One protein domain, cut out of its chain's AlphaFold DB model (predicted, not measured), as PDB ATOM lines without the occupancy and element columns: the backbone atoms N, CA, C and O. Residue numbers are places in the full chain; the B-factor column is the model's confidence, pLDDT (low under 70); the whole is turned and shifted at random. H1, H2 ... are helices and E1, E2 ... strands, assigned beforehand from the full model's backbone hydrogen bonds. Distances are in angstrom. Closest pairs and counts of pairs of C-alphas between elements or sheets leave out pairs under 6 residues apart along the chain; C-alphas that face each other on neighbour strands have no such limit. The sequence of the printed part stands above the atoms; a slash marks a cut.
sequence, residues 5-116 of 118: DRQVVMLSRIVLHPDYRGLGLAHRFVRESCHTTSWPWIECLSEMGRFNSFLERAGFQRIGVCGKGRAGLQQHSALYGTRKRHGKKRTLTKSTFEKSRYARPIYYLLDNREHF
ATOM      1  N   ASP A   5       9.666 -13.208 -30.091       52.41
ATOM      2  CA  ASP A   5      10.821 -13.226 -31.010       52.41
ATOM      3  C   ASP A   5      10.498 -12.715 -32.429       52.41
ATOM      4  O   ASP A   5      11.402 -12.494 -33.230       52.41
ATOM      5  N   ARG A   6       9.216 -12.508 -32.761       62.97
ATOM      6  CA  ARG A   6       8.763 -11.977 -34.056       62.97
ATOM      7  C   ARG A   6       8.348 -10.505 -34.011       62.97
ATOM      8  O   ARG A   6       7.694 -10.041 -34.936       62.97
ATOM      9  N   GLN A   7       8.714  -9.767 -32.967       83.38
ATOM     10  CA  GLN A   7       8.354  -8.348 -32.838       83.38
ATOM     11  C   GLN A   7       9.565  -7.409 -32.829       83.38
ATOM     12  O   GLN A   7       9.390  -6.200 -32.947       83.38
ATOM     13  N   VAL A   8      10.785  -7.943 -32.729       88.12
ATOM     14  CA  VAL A   8      12.017  -7.149 -32.659       88.12
ATOM     15  C   VAL A   8      12.937  -7.504 -33.821       88.12
ATOM     16  O   VAL A   8      13.176  -8.680 -34.094       88.12
ATOM     17  N   VAL A   9      13.500  -6.489 -34.475       90.94
ATOM     18  CA  VAL A   9      14.557  -6.657 -35.480       90.94
ATOM     19  C   VAL A   9      15.826  -5.920 -35.065       90.94
ATOM     20  O   VAL A   9      15.775  -4.813 -34.537       90.94
ATOM     21  N   MET A  10      16.986  -6.516 -35.343       90.50
ATOM     22  CA  MET A  10      18.281  -5.886 -35.089       90.50
ATOM     23  C   MET A  10      18.770  -5.096 -36.310       90.50
ATOM     24  O   MET A  10      19.106  -5.672 -37.352       90.50
ATOM     25  N   LEU A  11      18.949  -3.787 -36.141       92.44
ATOM     26  CA  LEU A  11      19.700  -2.937 -37.057       92.44
ATOM     27  C   LEU A  11      21.205  -3.197 -36.887       92.44
ATOM     28  O   LEU A  11      21.884  -2.611 -36.043       92.44
ATOM     29  N   SER A  12      21.721  -4.117 -37.700       87.88
ATOM     30  CA  SER A  12      23.087  -4.642 -37.562       87.88
ATOM     31  C   SER A  12      24.183  -3.758 -38.163       87.88
ATOM     32  O   SER A  12      25.336  -3.826 -37.731       87.88
ATOM     33  N   ARG A  13      23.869  -2.959 -39.191       88.69
ATOM     34  CA  ARG A  13      24.864  -2.166 -39.917       88.69
ATOM     35  C   ARG A  13      24.246  -0.930 -40.559       88.69
ATOM     36  O   ARG A  13      23.289  -1.033 -41.314       88.69
ATOM     37  N   ILE A  14      24.884   0.212 -40.321       90.69
ATOM     38  CA  ILE A  14      24.558   1.501 -40.934       90.69
ATOM     39  C   ILE A  14      25.807   1.959 -41.682       90.69
ATOM     40  O   ILE A  14      26.870   2.110 -41.080       90.69
ATOM     41  N   VAL A  15      25.703   2.132 -42.999       90.69
ATOM     42  CA  VAL A  15      26.817   2.571 -43.848       90.69
ATOM     43  C   VAL A  15      26.352   3.752 -44.675       90.69
ATOM     44  O   VAL A  15      25.343   3.673 -45.364       90.69
ATOM     45  N   LEU A  16      27.125   4.831 -44.616       89.94
ATOM     46  CA  LEU A  16      26.977   5.988 -45.485       89.94
ATOM     47  C   LEU A  16      28.225   6.138 -46.341       89.94
ATOM     48  O   LEU A  16      29.350   5.930 -45.851       89.94
ATOM     49  N   HIS A  17      28.005   6.541 -47.593       93.62
ATOM     50  CA  HIS A  17      29.076   6.955 -48.486       93.62
ATOM     51  C   HIS A  17      29.910   8.062 -47.812       93.62
ATOM     52  O   HIS A  17      29.315   8.928 -47.161       93.62
ATOM     53  N   PRO A  18      31.255   8.036 -47.909       92.56
ATOM     54  CA  PRO A  18      32.118   9.049 -47.301       92.56
ATOM     55  C   PRO A  18      31.703  10.488 -47.617       92.56
ATOM     56  O   PRO A  18      31.642  11.295 -46.694       92.56
ATOM     57  N   ASP A  19      31.303  10.765 -48.858       93.69
ATOM     58  CA  ASP A  19      30.890  12.105 -49.311       93.69
ATOM     59  C   ASP A  19      29.649  12.651 -48.588       93.69
ATOM     60  O   ASP A  19      29.443  13.858 -48.521       93.69
ATOM     61  N   TYR A  20      28.821  11.772 -48.013       90.38
ATOM     62  CA  TYR A  20      27.627  12.163 -47.258       90.38
ATOM     63  C   TYR A  20      27.860  12.205 -45.741       90.38
ATOM     64  O   TYR A  20      26.938  12.496 -44.970       90.38
ATOM     65  N   ARG A  21      29.079  11.900 -45.273       86.81
ATOM     66  CA  ARG A  21      29.442  12.019 -43.853       86.81
ATOM     67  C   ARG A  21      29.668  13.488 -43.494       86.81
ATOM     68  O   ARG A  21      30.014  14.303 -44.333       86.81
ATOM     69  N   GLY A  22      29.435  13.846 -42.232       86.25
ATOM     70  CA  GLY A  22      29.587  15.228 -41.752       86.25
ATOM     71  C   GLY A  22      28.407  16.160 -42.070       86.25
ATOM     72  O   GLY A  22      28.168  17.089 -41.313       86.25
ATOM     73  N   LEU A  23      27.584  15.849 -43.079       90.38
ATOM     74  CA  LEU A  23      26.381  16.622 -43.438       90.38
ATOM     75  C   LEU A  23      25.196  16.441 -42.469       90.38
ATOM     76  O   LEU A  23      24.115  16.983 -42.675       90.38
ATOM     77  N   GLY A  24      25.350  15.602 -41.443       87.31
ATOM     78  CA  GLY A  24      24.282  15.293 -40.492       87.31
ATOM     79  C   GLY A  24      23.153  14.418 -41.051       87.31
ATOM     80  O   GLY A  24      22.233  14.103 -40.308       87.31
ATOM     81  N   LEU A  25      23.220  13.949 -42.301       91.81
ATOM     82  CA  LEU A  25      22.146  13.179 -42.956       91.81
ATOM     83  C   LEU A  25      21.864  11.807 -42.322       91.81
ATOM     84  O   LEU A  25      20.780  11.256 -42.502       91.81
ATOM     85  N   ALA A  26      22.811  11.273 -41.548       92.50
ATOM     86  CA  ALA A  26      22.732   9.934 -40.970       92.50
ATOM     87  C   ALA A  26      21.467   9.691 -40.143       92.50
ATOM     88  O   ALA A  26      20.811   8.671 -40.320       92.50
ATOM     89  N   HIS A  27      21.110  10.629 -39.262       94.50
ATOM     90  CA  HIS A  27      19.956  10.450 -38.382       94.50
ATOM     91  C   HIS A  27      18.642  10.392 -39.173       94.50
ATOM     92  O   HIS A  27      17.806   9.534 -38.913       94.50
ATOM     93  N   ARG A  28      18.496  11.252 -40.191       94.75
ATOM     94  CA  ARG A  28      17.323  11.263 -41.071       94.75
ATOM     95  C   ARG A  28      17.255   9.988 -41.900       94.75
ATOM     96  O   ARG A  28      16.212   9.353 -41.929       94.75
ATOM     97  N   PHE A  29      18.367   9.584 -42.514       94.56
ATOM     98  CA  PHE A  29      18.436   8.338 -43.276       94.56
ATOM     99  C   PHE A  29      17.996   7.136 -42.431       94.56
ATOM    100  O   PHE A  29      17.162   6.348 -42.869       94.56
ATOM    101  N   VAL A  30      18.514   7.022 -41.206       95.31
ATOM    102  CA  VAL A  30      18.170   5.923 -40.297       95.31
ATOM    103  C   VAL A  30      16.699   5.978 -39.892       95.31
ATOM    104  O   VAL A  30      16.035   4.949 -39.984       95.31
ATOM    105  N   ARG A  31      16.184   7.148 -39.492       95.25
ATOM    106  CA  ARG A  31      14.785   7.311 -39.069       95.25
ATOM    107  C   ARG A  31      13.815   6.885 -40.165       95.25
ATOM    108  O   ARG A  31      12.989   6.009 -39.940       95.25
ATOM    109  N   GLU A  32      13.960   7.457 -41.358       94.69
ATOM    110  CA  GLU A  32      13.074   7.149 -42.483       94.69
ATOM    111  C   GLU A  32      13.190   5.670 -42.890       94.69
ATOM    112  O   GLU A  32      12.178   5.016 -43.100       94.69
ATOM    113  N   SER A  33      14.402   5.096 -42.902       94.25
ATOM    114  CA  SER A  33      14.581   3.664 -43.200       94.25
ATOM    115  C   SER A  33      13.879   2.758 -42.181       94.25
ATOM    116  O   SER A  33      13.294   1.741 -42.552       94.25
ATOM    117  N   CYS A  34      13.937   3.117 -40.895       93.94
ATOM    118  CA  CYS A  34      13.275   2.368 -39.829       93.94
ATOM    119  C   CYS A  34      11.751   2.456 -39.954       93.94
ATOM    120  O   CYS A  34      11.081   1.434 -39.848       93.94
ATOM    121  N   HIS A  35      11.213   3.637 -40.259       92.69
ATOM    122  CA  HIS A  35       9.771   3.841 -40.410       92.69
ATOM    123  C   HIS A  35       9.175   3.113 -41.622       92.69
ATOM    124  O   HIS A  35       8.011   2.738 -41.589       92.69
ATOM    125  N   THR A  36       9.956   2.857 -42.677       91.56
ATOM    126  CA  THR A  36       9.512   2.039 -43.825       91.56
ATOM    127  C   THR A  36       9.435   0.543 -43.496       91.56
ATOM    128  O   THR A  36       8.997  -0.267 -44.308       91.56
ATOM    129  N   THR A  37       9.918   0.136 -42.326       88.12
ATOM    130  CA  THR A  37      10.043  -1.267 -41.960       88.12
ATOM    131  C   THR A  37       8.835  -1.733 -41.141       88.12
ATOM    132  O   THR A  37       8.470  -1.098 -40.159       88.12
ATOM    133  N   SER A  38       8.286  -2.908 -41.458       87.25
ATOM    134  CA  SER A  38       7.154  -3.529 -40.748       87.25
ATOM    135  C   SER A  38       7.549  -4.248 -39.446       87.25
ATOM    136  O   SER A  38       7.009  -5.301 -39.112       87.25
ATOM    137  N   TRP A  39       8.502  -3.700 -38.687       90.44
ATOM    138  CA  TRP A  39       8.884  -4.221 -37.366       90.44
ATOM    139  C   TRP A  39       8.523  -3.195 -36.288       90.44
ATOM    140  O   TRP A  39       8.962  -2.050 -36.396       90.44
ATOM    141  N   PRO A  40       7.758  -3.572 -35.244       91.88
ATOM    142  CA  PRO A  40       7.302  -2.625 -34.225       91.88
ATOM    143  C   PRO A  40       8.427  -2.176 -33.289       91.88
ATOM    144  O   PRO A  40       8.357  -1.089 -32.728       91.88
ATOM    145  N   TRP A  41       9.473  -2.989 -33.134       93.25
ATOM    146  CA  TRP A  41      10.636  -2.665 -32.320       93.25
ATOM    147  C   TRP A  41      11.913  -2.890 -33.113       93.25
ATOM    148  O   TRP A  41      12.122  -3.955 -33.702       93.25
ATOM    149  N   ILE A  42      12.795  -1.896 -33.100       94.69
ATOM    150  CA  ILE A  42      14.082  -1.970 -33.788       94.69
ATOM    151  C   ILE A  42      15.184  -1.748 -32.762       94.69
ATOM    152  O   ILE A  42      15.254  -0.703 -32.120       94.69
ATOM    153  N   GLU A  43      16.066  -2.727 -32.605       94.62
ATOM    154  CA  GLU A  43      17.194  -2.645 -31.682       94.62
ATOM    155  C   GLU A  43      18.509  -2.366 -32.413       94.62
ATOM    156  O   GLU A  43      18.722  -2.789 -33.551       94.62
ATOM    157  N   CYS A  44      19.431  -1.668 -31.752       93.69
ATOM    158  CA  CYS A  44      20.758  -1.398 -32.290       93.69
ATOM    159  C   CYS A  44      21.821  -1.434 -31.186       93.69
ATOM    160  O   CYS A  44      21.608  -0.956 -30.071       93.69
ATOM    161  N   LEU A  45      22.995  -1.974 -31.511       91.31
ATOM    162  CA  LEU A  45      24.185  -1.902 -30.668       91.31
ATOM    163  C   LEU A  45      25.220  -1.003 -31.335       91.31
ATOM    164  O   LEU A  45      25.620  -1.247 -32.472       91.31
ATOM    165  N   SER A  46      25.697   0.007 -30.611       91.50
ATOM    166  CA  SER A  46      26.684   0.945 -31.143       91.50
ATOM    167  C   SER A  46      27.754   1.285 -30.116       91.50
ATOM    168  O   SER A  46      27.472   1.853 -29.063       91.50
ATOM    169  N   GLU A  47      29.016   0.994 -30.444       88.75
ATOM    170  CA  GLU A  47      30.162   1.523 -29.690       88.75
ATOM    171  C   GLU A  47      30.273   3.043 -29.857       88.75
ATOM    172  O   GLU A  47      30.617   3.770 -28.927       88.75
ATOM    173  N   MET A  48      29.922   3.534 -31.048       89.38
ATOM    174  CA  MET A  48      30.044   4.940 -31.413       89.38
ATOM    175  C   MET A  48      28.990   5.839 -30.766       89.38
ATOM    176  O   MET A  48      29.234   7.037 -30.660       89.38
ATOM    177  N   GLY A  49      27.891   5.279 -30.250       89.06
ATOM    178  CA  GLY A  49      26.860   6.038 -29.528       89.06
ATOM    179  C   GLY A  49      27.375   6.770 -28.279       89.06
ATOM    180  O   GLY A  49      26.700   7.617 -27.709       89.06
ATOM    181  N   ARG A  50      28.593   6.444 -27.824       88.38
ATOM    182  CA  ARG A  50      29.287   7.154 -26.738       88.38
ATOM    183  C   ARG A  50      29.792   8.527 -27.165       88.38
ATOM    184  O   ARG A  50      29.962   9.399 -26.321       88.38
ATOM    185  N   PHE A  51      30.080   8.673 -28.451       89.31
ATOM    186  CA  PHE A  51      30.714   9.846 -29.041       89.31
ATOM    187  C   PHE A  51      29.756  10.607 -29.954       89.31
ATOM    188  O   PHE A  51      29.927  11.805 -30.155       89.31
ATOM    189  N   ASN A  52      28.761   9.922 -30.523       88.69
ATOM    190  CA  ASN A  52      27.786  10.516 -31.421       88.69
ATOM    191  C   ASN A  52      26.349  10.272 -30.956       88.69
ATOM    192  O   ASN A  52      26.000   9.199 -30.480       88.69
ATOM    193  N   SER A  53      25.505  11.280 -31.160       90.94
ATOM    194  CA  SER A  53      24.084  11.252 -30.807       90.94
ATOM    195  C   SER A  53      23.174  11.000 -32.011       90.94
ATOM    196  O   SER A  53      21.974  11.246 -31.956       90.94
ATOM    197  N   PHE A  54      23.709  10.538 -33.152       92.62
ATOM    198  CA  PHE A  54      22.901  10.444 -34.377       92.62
ATOM    199  C   PHE A  54      21.764   9.418 -34.260       92.62
ATOM    200  O   PHE A  54      20.728   9.616 -34.884       92.62
ATOM    201  N   LEU A  55      21.943   8.350 -33.471       95.00
ATOM    202  CA  LEU A  55      20.884   7.373 -33.199       95.00
ATOM    203  C   LEU A  55      19.774   7.992 -32.344       95.00
ATOM    204  O   LEU A  55      18.602   7.845 -32.668       95.00
ATOM    205  N   GLU A  56      20.139   8.762 -31.321       95.56
ATOM    206  CA  GLU A  56      19.180   9.482 -30.469       95.56
ATOM    207  C   GLU A  56      18.397  10.509 -31.296       95.56
ATOM    208  O   GLU A  56      17.173  10.567 -31.242       95.56
ATOM    209  N   ARG A  57      19.086  11.241 -32.181       95.12
ATOM    210  CA  ARG A  57      18.461  12.152 -33.156       95.12
ATOM    211  C   ARG A  57      17.582  11.441 -34.188       95.12
ATOM    212  O   ARG A  57      16.731  12.085 -34.792       95.12
ATOM    213  N   ALA A  58      17.806  10.150 -34.428       95.31
ATOM    214  CA  ALA A  58      16.965   9.328 -35.292       95.31
ATOM    215  C   ALA A  58      15.721   8.788 -34.562       95.31
ATOM    216  O   ALA A  58      14.895   8.151 -35.202       95.31
ATOM    217  N   GLY A  59      15.580   9.048 -33.256       95.50
ATOM    218  CA  GLY A  59      14.455   8.597 -32.432       95.50
ATOM    219  C   GLY A  59      14.756   7.373 -31.565       95.50
ATOM    220  O   GLY A  59      13.878   6.918 -30.842       95.50
ATOM    221  N   PHE A  60      15.979   6.833 -31.598       96.81
ATOM    222  CA  PHE A  60      16.327   5.714 -30.726       96.81
ATOM    223  C   PHE A  60      16.472   6.172 -29.276       96.81
ATOM    224  O   PHE A  60      17.196   7.120 -28.969       96.81
ATOM    225  N   GLN A  61      15.887   5.412 -28.363       96.75
ATOM    226  CA  GLN A  61      16.119   5.566 -26.941       96.75
ATOM    227  C   GLN A  61      17.385   4.812 -26.529       96.75
ATOM    228  O   GLN A  61      17.556   3.624 -26.813       96.75
ATOM    229  N   ARG A  62      18.281   5.500 -25.818       95.75
ATOM    230  CA  ARG A  62      19.437   4.886 -25.164       95.75
ATOM    231  C   ARG A  62      18.975   4.113 -23.930       95.75
ATOM    232  O   ARG A  62      18.597   4.720 -22.933       95.75
ATOM    233  N   ILE A  63      19.042   2.787 -23.980       94.88
ATOM    234  CA  ILE A  63      18.566   1.919 -22.893       94.88
ATOM    235  C   ILE A  63      19.679   1.619 -21.888       94.88
ATOM    236  O   ILE A  63      19.460   1.628 -20.681       94.88
ATOM    237  N   GLY A  64      20.898   1.362 -22.363       91.81
ATOM    238  CA  GLY A  64      21.992   1.002 -21.466       91.81
ATOM    239  C   GLY A  64      23.284   0.667 -22.184       91.81
ATOM    240  O   GLY A  64      23.409   0.829 -23.392       91.81
ATOM    241  N   VAL A  65      24.277   0.202 -21.433       88.81
ATOM    242  CA  VAL A  65      25.551  -0.260 -21.992       88.81
ATOM    243  C   VAL A  65      25.578  -1.777 -21.938       88.81
ATOM    244  O   VAL A  65      25.481  -2.363 -20.862       88.81
ATOM    245  N   CYS A  66      25.780  -2.414 -23.085       79.00
ATOM    246  CA  CYS A  66      26.094  -3.828 -23.146       79.00
ATOM    247  C   CYS A  66      27.559  -4.002 -22.717       79.00
ATOM    248  O   CYS A  66      28.495  -3.897 -23.506       79.00
ATOM    249  N   GLY A  67      27.772  -4.173 -21.417       67.31
ATOM    250  CA  GLY A  67      29.050  -4.574 -20.840       67.31
ATOM    251  C   GLY A  67      28.910  -5.976 -20.276       67.31
ATOM    252  O   GLY A  67      27.852  -6.330 -19.760       67.31
ATOM    253  N   LYS A  68      29.964  -6.786 -20.351       54.88
ATOM    254  CA  LYS A  68      29.967  -8.066 -19.649       54.88
ATOM    255  C   LYS A  68      30.899  -8.014 -18.450       54.88
ATOM    256  O   LYS A  68      32.056  -7.616 -18.578       54.88
ATOM    257  N   GLY A  69      30.407  -8.493 -17.308       53.75
ATOM    258  CA  GLY A  69      31.272  -9.145 -16.328       53.75
ATOM    259  C   GLY A  69      31.986 -10.330 -16.993       53.75
ATOM    260  O   GLY A  69      31.421 -10.931 -17.901       53.75
ATOM    261  N   ARG A  70      33.241 -10.597 -16.593       51.59
ATOM    262  CA  ARG A  70      34.155 -11.681 -17.037       51.59
ATOM    263  C   ARG A  70      33.617 -12.574 -18.178       51.59
ATOM    264  O   ARG A  70      33.267 -13.730 -17.961       51.59
ATOM    265  N   ALA A  71      33.548 -12.048 -19.400       57.22
ATOM    266  CA  ALA A  71      32.972 -12.778 -20.525       57.22
ATOM    267  C   ALA A  71      34.014 -13.569 -21.305       57.22
ATOM    268  O   ALA A  71      34.934 -12.998 -21.890       57.22
ATOM    269  N   GLY A  72      33.828 -14.886 -21.367       65.31
ATOM    270  CA  GLY A  72      34.625 -15.773 -22.209       65.31
ATOM    271  C   GLY A  72      34.401 -15.560 -23.716       65.31
ATOM    272  O   GLY A  72      33.445 -14.921 -24.162       65.31
ATOM    273  N   LEU A  73      35.271 -16.172 -24.523       63.81
ATOM    274  CA  LEU A  73      35.275 -16.119 -25.995       63.81
ATOM    275  C   LEU A  73      33.915 -16.407 -26.660       63.81
ATOM    276  O   LEU A  73      33.587 -15.809 -27.687       63.81
ATOM    277  N   GLN A  74      33.104 -17.306 -26.095       64.38
ATOM    278  CA  GLN A  74      31.798 -17.698 -26.650       64.38
ATOM    279  C   GLN A  74      30.777 -16.561 -26.574       64.38
ATOM    280  O   GLN A  74      30.075 -16.267 -27.542       64.38
ATOM    281  N   GLN A  75      30.744 -15.872 -25.436       66.69
ATOM    282  CA  GLN A  75      29.890 -14.717 -25.206       66.69
ATOM    283  C   GLN A  75      30.267 -13.546 -26.118       66.69
ATOM    284  O   GLN A  75      29.396 -12.783 -26.535       66.69
ATOM    285  N   HIS A  76      31.551 -13.403 -26.428       69.62
ATOM    286  CA  HIS A  76      32.054 -12.371 -27.324       69.62
ATOM    287  C   HIS A  76      31.743 -12.689 -28.798       69.62
ATOM    288  O   HIS A  76      31.245 -11.848 -29.550       69.62
ATOM    289  N   SER A  77      31.866 -13.968 -29.165       70.00
ATOM    290  CA  SER A  77      31.479 -14.493 -30.483       70.00
ATOM    291  C   SER A  77      29.980 -14.366 -30.764       70.00
ATOM    292  O   SER A  77      29.572 -14.351 -31.920       70.00
ATOM    293  N   ALA A  78      29.141 -14.241 -29.733       68.44
ATOM    294  CA  ALA A  78      27.719 -13.978 -29.922       68.44
ATOM    295  C   ALA A  78      27.436 -12.564 -30.459       68.44
ATOM    296  O   ALA A  78      26.484 -12.422 -31.223       68.44
ATOM    297  N   LEU A  79      28.260 -11.573 -30.086       67.62
ATOM    298  CA  LEU A  79      28.109 -10.163 -30.465       67.62
ATOM    299  C   LEU A  79      28.823  -9.832 -31.782       67.62
ATOM    300  O   LEU A  79      28.252  -9.162 -32.633       67.62
ATOM    301  N   TYR A  80      30.053 -10.324 -31.966       68.44
ATOM    302  CA  TYR A  80      30.902  -9.958 -33.114       68.44
ATOM    303  C   TYR A  80      31.198 -11.121 -34.067       68.44
ATOM    304  O   TYR A  80      31.860 -10.939 -35.089       68.44
ATOM    305  N   GLY A  81      30.745 -12.336 -33.746       66.25
ATOM    306  CA  GLY A  81      30.945 -13.499 -34.604       66.25
ATOM    307  C   GLY A  81      30.062 -13.450 -35.846       66.25
ATOM    308  O   GLY A  81      28.867 -13.166 -35.782       66.25
ATOM    309  N   THR A  82      30.636 -13.788 -36.996       60.69
ATOM    310  CA  THR A  82      29.895 -13.955 -38.248       60.69
ATOM    311  C   THR A  82      29.145 -15.294 -38.269       60.69
ATOM    312  O   THR A  82      29.677 -16.350 -37.907       60.69
ATOM    313  N   ARG A  83      27.878 -15.272 -38.707       57.78
ATOM    314  CA  ARG A  83      27.091 -16.490 -38.973       57.78
ATOM    315  C   ARG A  83      27.627 -17.170 -40.244       57.78
ATOM    316  O   ARG A  83      27.818 -16.501 -41.255       57.78
ATOM    317  N   LYS A  84      27.838 -18.495 -40.224       53.56
ATOM    318  CA  LYS A  84      27.972 -19.282 -41.466       53.56
ATOM    319  C   LYS A  84      26.604 -19.399 -42.143       53.56
ATOM    320  O   LYS A  84      25.589 -19.511 -41.463       53.56
ATOM    321  N   ARG A  85      26.623 -19.506 -43.475       49.78
ATOM    322  CA  ARG A  85      25.475 -19.841 -44.340       49.78
ATOM    323  C   ARG A  85      24.861 -21.231 -44.031       49.78
ATOM    324  O   ARG A  85      23.735 -21.489 -44.422       49.78
ATOM    325  N   HIS A  86      25.562 -22.078 -43.262       49.94
ATOM    326  CA  HIS A  86      25.077 -23.345 -42.691       49.94
ATOM    327  C   HIS A  86      25.478 -23.472 -41.200       49.94
ATOM    328  O   HIS A  86      26.641 -23.714 -40.864       49.94
ATOM    329  N   GLY A  87      24.511 -23.284 -40.300       54.78
ATOM    330  CA  GLY A  87      24.401 -23.971 -39.004       54.78
ATOM    331  C   GLY A  87      25.274 -23.568 -37.803       54.78
ATOM    332  O   GLY A  87      24.769 -23.628 -36.686       54.78
ATOM    333  N   LYS A  88      26.545 -23.150 -37.943       53.66
ATOM    334  CA  LYS A  88      27.426 -22.936 -36.762       53.66
ATOM    335  C   LYS A  88      28.149 -21.582 -36.785       53.66
ATOM    336  O   LYS A  88      28.867 -21.278 -37.735       53.66
ATOM    337  N   LYS A  89      27.963 -20.751 -35.744       56.38
ATOM    338  CA  LYS A  89      28.701 -19.480 -35.565       56.38
ATOM    339  C   LYS A  89      30.201 -19.792 -35.439       56.38
ATOM    340  O   LYS A  89      30.569 -20.642 -34.631       56.38
ATOM    341  N   ARG A  90      31.067 -19.137 -36.227       62.44
ATOM    342  CA  ARG A  90      32.525 -19.251 -36.031       62.44
ATOM    343  C   ARG A  90      32.883 -18.555 -34.722       62.44
ATOM    344  O   ARG A  90      32.553 -17.383 -34.545       62.44
ATOM    345  N   THR A  91      33.569 -19.268 -33.832       63.28
ATOM    346  CA  THR A  91      34.255 -18.648 -32.696       63.28
ATOM    347  C   THR A  91      35.226 -17.598 -33.233       63.28
ATOM    348  O   THR A  91      35.903 -17.835 -34.238       63.28
ATOM    349  N   LEU A  92      35.254 -16.427 -32.598       69.19
ATOM    350  CA  LEU A  92      36.168 -15.346 -32.957       69.19
ATOM    351  C   LEU A  92      37.615 -15.840 -32.926       69.19
ATOM    352  O   LEU A  92      37.998 -16.645 -32.077       69.19
ATOM    353  N   THR A  93      38.435 -15.321 -33.837       79.12
ATOM    354  CA  THR A  93      39.886 -15.479 -33.726       79.12
ATOM    355  C   THR A  93      40.372 -14.816 -32.437       79.12
ATOM    356  O   THR A  93      39.787 -13.832 -31.976       79.12
ATOM    357  N   LYS A  94      41.480 -15.318 -31.879       80.06
ATOM    358  CA  LYS A  94      42.116 -14.739 -30.686       80.06
ATOM    359  C   LYS A  94      42.371 -13.236 -30.850       80.06
ATOM    360  O   LYS A  94      42.015 -12.460 -29.974       80.06
ATOM    361  N   SER A  95      42.879 -12.828 -32.015       81.62
ATOM    362  CA  SER A  95      43.134 -11.421 -32.345       81.62
ATOM    363  C   SER A  95      41.867 -10.562 -32.337       81.62
ATOM    364  O   SER A  95      41.892  -9.434 -31.852       81.62
ATOM    365  N   THR A  96      40.744 -11.078 -32.842       75.31
ATOM    366  CA  THR A  96      39.477 -10.341 -32.809       75.31
ATOM    367  C   THR A  96      38.970 -10.229 -31.384       75.31
ATOM    368  O   THR A  96      38.607  -9.130 -30.978       75.31
ATOM    369  N   PHE A  97      39.008 -11.314 -30.606       80.31
ATOM    370  CA  PHE A  97      38.635 -11.289 -29.191       80.31
ATOM    371  C   PHE A  97      39.469 -10.274 -28.393       80.31
ATOM    372  O   PHE A  97      38.906  -9.452 -27.677       80.31
ATOM    373  N   GLU A  98      40.793 -10.251 -28.564       82.56
ATOM    374  CA  GLU A  98      41.672  -9.301 -27.867       82.56
ATOM    375  C   GLU A  98      41.360  -7.838 -28.194       82.56
ATOM    376  O   GLU A  98      41.358  -7.000 -27.294       82.56
ATOM    377  N   LYS A  99      41.032  -7.529 -29.454       78.00
ATOM    378  CA  LYS A  99      40.662  -6.165 -29.873       78.00
ATOM    379  C   LYS A  99      39.334  -5.706 -29.288       78.00
ATOM    380  O   LYS A  99      39.121  -4.521 -29.063       78.00
ATOM    381  N   SER A 100      38.424  -6.641 -29.070       76.88
ATOM    382  CA  SER A 100      37.025  -6.338 -28.792       76.88
ATOM    383  C   SER A 100      36.609  -6.655 -27.356       76.88
ATOM    384  O   SER A 100      35.516  -6.270 -26.947       76.88
ATOM    385  N   ARG A 101      37.485  -7.262 -26.544       78.62
ATOM    386  CA  ARG A 101      37.264  -7.507 -25.103       78.62
ATOM    387  C   ARG A 101      36.974  -6.241 -24.295       78.62
ATOM    388  O   ARG A 101      36.380  -6.328 -23.228       78.62
ATOM    389  N   TYR A 102      37.403  -5.085 -24.797       79.50
ATOM    390  CA  TYR A 102      37.176  -3.782 -24.172       79.50
ATOM    391  C   TYR A 102      35.959  -3.040 -24.726       79.50
ATOM    392  O   TYR A 102      35.637  -1.963 -24.228       79.50
ATOM    393  N   ALA A 103      35.295  -3.591 -25.745       81.12
ATOM    394  CA  ALA A 103      34.120  -2.969 -26.324       81.12
ATOM    395  C   ALA A 103      32.981  -2.944 -25.302       81.12
ATOM    396  O   ALA A 103      32.739  -3.915 -24.576       81.12
ATOM    397  N   ARG A 104      32.288  -1.812 -25.235       85.56
ATOM    398  CA  ARG A 104      31.165  -1.590 -24.331       85.56
ATOM    399  C   ARG A 104      30.067  -0.857 -25.108       85.56
ATOM    400  O   ARG A 104      29.782   0.314 -24.803       85.56
ATOM    401  N   PRO A 105      29.455  -1.513 -26.108       88.81
ATOM    402  CA  PRO A 105      28.508  -0.856 -26.987       88.81
ATOM    403  C   PRO A 105      27.268  -0.431 -26.212       88.81
ATOM    404  O   PRO A 105      26.836  -1.098 -25.272       88.81
ATOM    405  N   ILE A 106      26.694   0.697 -26.600       92.69
ATOM    406  CA  ILE A 106      25.414   1.152 -26.075       92.69
ATOM    407  C   ILE A 106      24.304   0.394 -26.799       92.69
ATOM    408  O   ILE A 106      24.357   0.221 -28.017       92.69
ATOM    409  N   TYR A 107      23.327  -0.067 -26.026       93.19
ATOM    410  CA  TYR A 107      22.095  -0.666 -26.505       93.19
ATOM    411  C   TYR A 107      21.027   0.411 -26.677       93.19
ATOM    412  O   TYR A 107      20.734   1.172 -25.746       93.19
ATOM    413  N   TYR A 108      20.477   0.456 -27.881       96.00
ATOM    414  CA  TYR A 108      19.450   1.380 -28.317       96.00
ATOM    415  C   TYR A 108      18.201   0.610 -28.735       96.00
ATOM    416  O   TYR A 108      18.310  -0.445 -29.361       96.00
ATOM    417  N   LEU A 109      17.037   1.180 -28.440       96.00
ATOM    418  CA  LEU A 109      15.738   0.662 -28.853       96.00
ATOM    419  C   LEU A 109      14.936   1.786 -29.505       96.00
ATOM    420  O   LEU A 109      14.865   2.888 -28.967       96.00
ATOM    421  N   LEU A 110      14.345   1.507 -30.657       96.00
ATOM    422  CA  LEU A 110      13.389   2.374 -31.325       96.00
ATOM    423  C   LEU A 110      12.007   1.731 -31.242       96.00
ATOM    424  O   LEU A 110      11.833   0.564 -31.606       96.00
ATOM    425  N   ASP A 111      11.049   2.523 -30.774       94.56
ATOM    426  CA  ASP A 111       9.628   2.216 -30.839       94.56
ATOM    427  C   ASP A 111       9.089   2.659 -32.201       94.56
ATOM    428  O   ASP A 111       9.082   3.847 -32.517       94.56
ATOM    429  N   ASN A 112       8.691   1.694 -33.023       93.12
ATOM    430  CA  ASN A 112       8.221   1.903 -34.390       93.12
ATOM    431  C   ASN A 112       6.760   1.447 -34.563       93.12
ATOM    432  O   ASN A 112       6.298   1.200 -35.677       93.12
ATOM    433  N   ARG A 113       6.011   1.307 -33.462       89.75
ATOM    434  CA  ARG A 113       4.631   0.793 -33.485       89.75
ATOM    435  C   ARG A 113       3.675   1.666 -34.300       89.75
ATOM    436  O   ARG A 113       2.850   1.125 -35.022       89.75
ATOM    437  N   GLU A 114       3.860   2.983 -34.281       86.19
ATOM    438  CA  GLU A 114       3.066   3.953 -35.063       86.19
ATOM    439  C   GLU A 114       3.213   3.791 -36.591       86.19
ATOM    440  O   GLU A 114       2.433   4.337 -37.373       86.19
ATOM    441  N   HIS A 115       4.244   3.075 -37.044       83.12
ATOM    442  CA  HIS A 115       4.557   2.892 -38.464       83.12
ATOM    443  C   HIS A 115       4.459   1.431 -38.919       83.12
ATOM    444  O   HIS A 115       4.687   1.142 -40.088       83.12
ATOM    445  N   PHE A 116       4.081   0.522 -38.018       70.06
ATOM    446  CA  PHE A 116       3.959  -0.908 -38.295       70.06
ATOM    447  C   PHE A 116       2.761  -1.263 -39.197       70.06
ATOM    448  O   PHE A 116       2.849  -2.225 -39.953       70.06
TER     449      PHE A 116
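This is residues 5 to 116 of the 118 residues of an uncharacterized protein of Polystyrenella longa (UniProt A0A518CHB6). The model has two lobes: a small four-stranded sheet with H1 and H2 grazing it, and a smaller lobe where H3 and H4 touch, with the loop of residues 81 to 93 between them along the chain. Residues 66 to 72 and 101 to 105 link the lobes. The printed part has 112 residues with four named helices and four named strands, in the order E1 H1 E2 H2 E3 H3 H4 E4; the sheet, E1 E2 E4 E3, is mixed. The class is mixed, helices and strands, with under half of the residues in named elements. The whole is only just compact, close to loose, with a radius of gyration of the C-alphas of 15.5 A and spans of 39 by 33 by 27 A.

E2, residues 41 to 46, and E4, residues 106 to 111, each measure 16.5 A; E3, residues 61 to 65, 12.1 A; E1, residues 8 to 10, 6.8 A, from C-alpha 8 at (12.017, -7.149, -32.659). H1, residues 25 to 35, measures 15.7 A; H2, residues 54 to 57, 4.9 A; H3, residues 73 to 80, 10.4 A; H4, residues 94 to 100, 10.0 A. E4 ends at C-alpha 111, (9.628, 2.216, -30.839).

E2 and E4 are antiparallel, with N 44 and O 108 at 2.9 A. E4 and E3 are antiparallel, with N 61 and O 109 at 2.8 A. E1 and E2 are parallel, with N 9 and O 41 at 3.0 A; these pairs are within hydrogen-bond range. E1, H1, E2 is a strand-helix-strand unit, parallel neighbour strands with a helix between along the chain, its crossover right-handed; E2, H2, E3 is a split one, E4 between its strands, also right-handed. H1 and H2 touch, the closest C-alphas being His 27 and Phe 54, 5.0 A. H3 and H4 are not on the sheet; they touch at a steep tilt of 57 degrees, the same way, the closest C-alphas being Leu 73 and Phe 97, 6.7 A. Every O i to N i+4 pair is within hydrogen-bond range in H1 and H4, 3 of 4 in H3; H2 is too short for one.

The C-alphas farthest apart, Lys 94 and Glu 114, are 43.5 A apart. The printed part has no cut. The links E1 to H1 and H3 to H4 are long; residues 17 to 23 stand free. Confidence is under 70 at residues 5 to 6, 67 to 76 and 78 to 92.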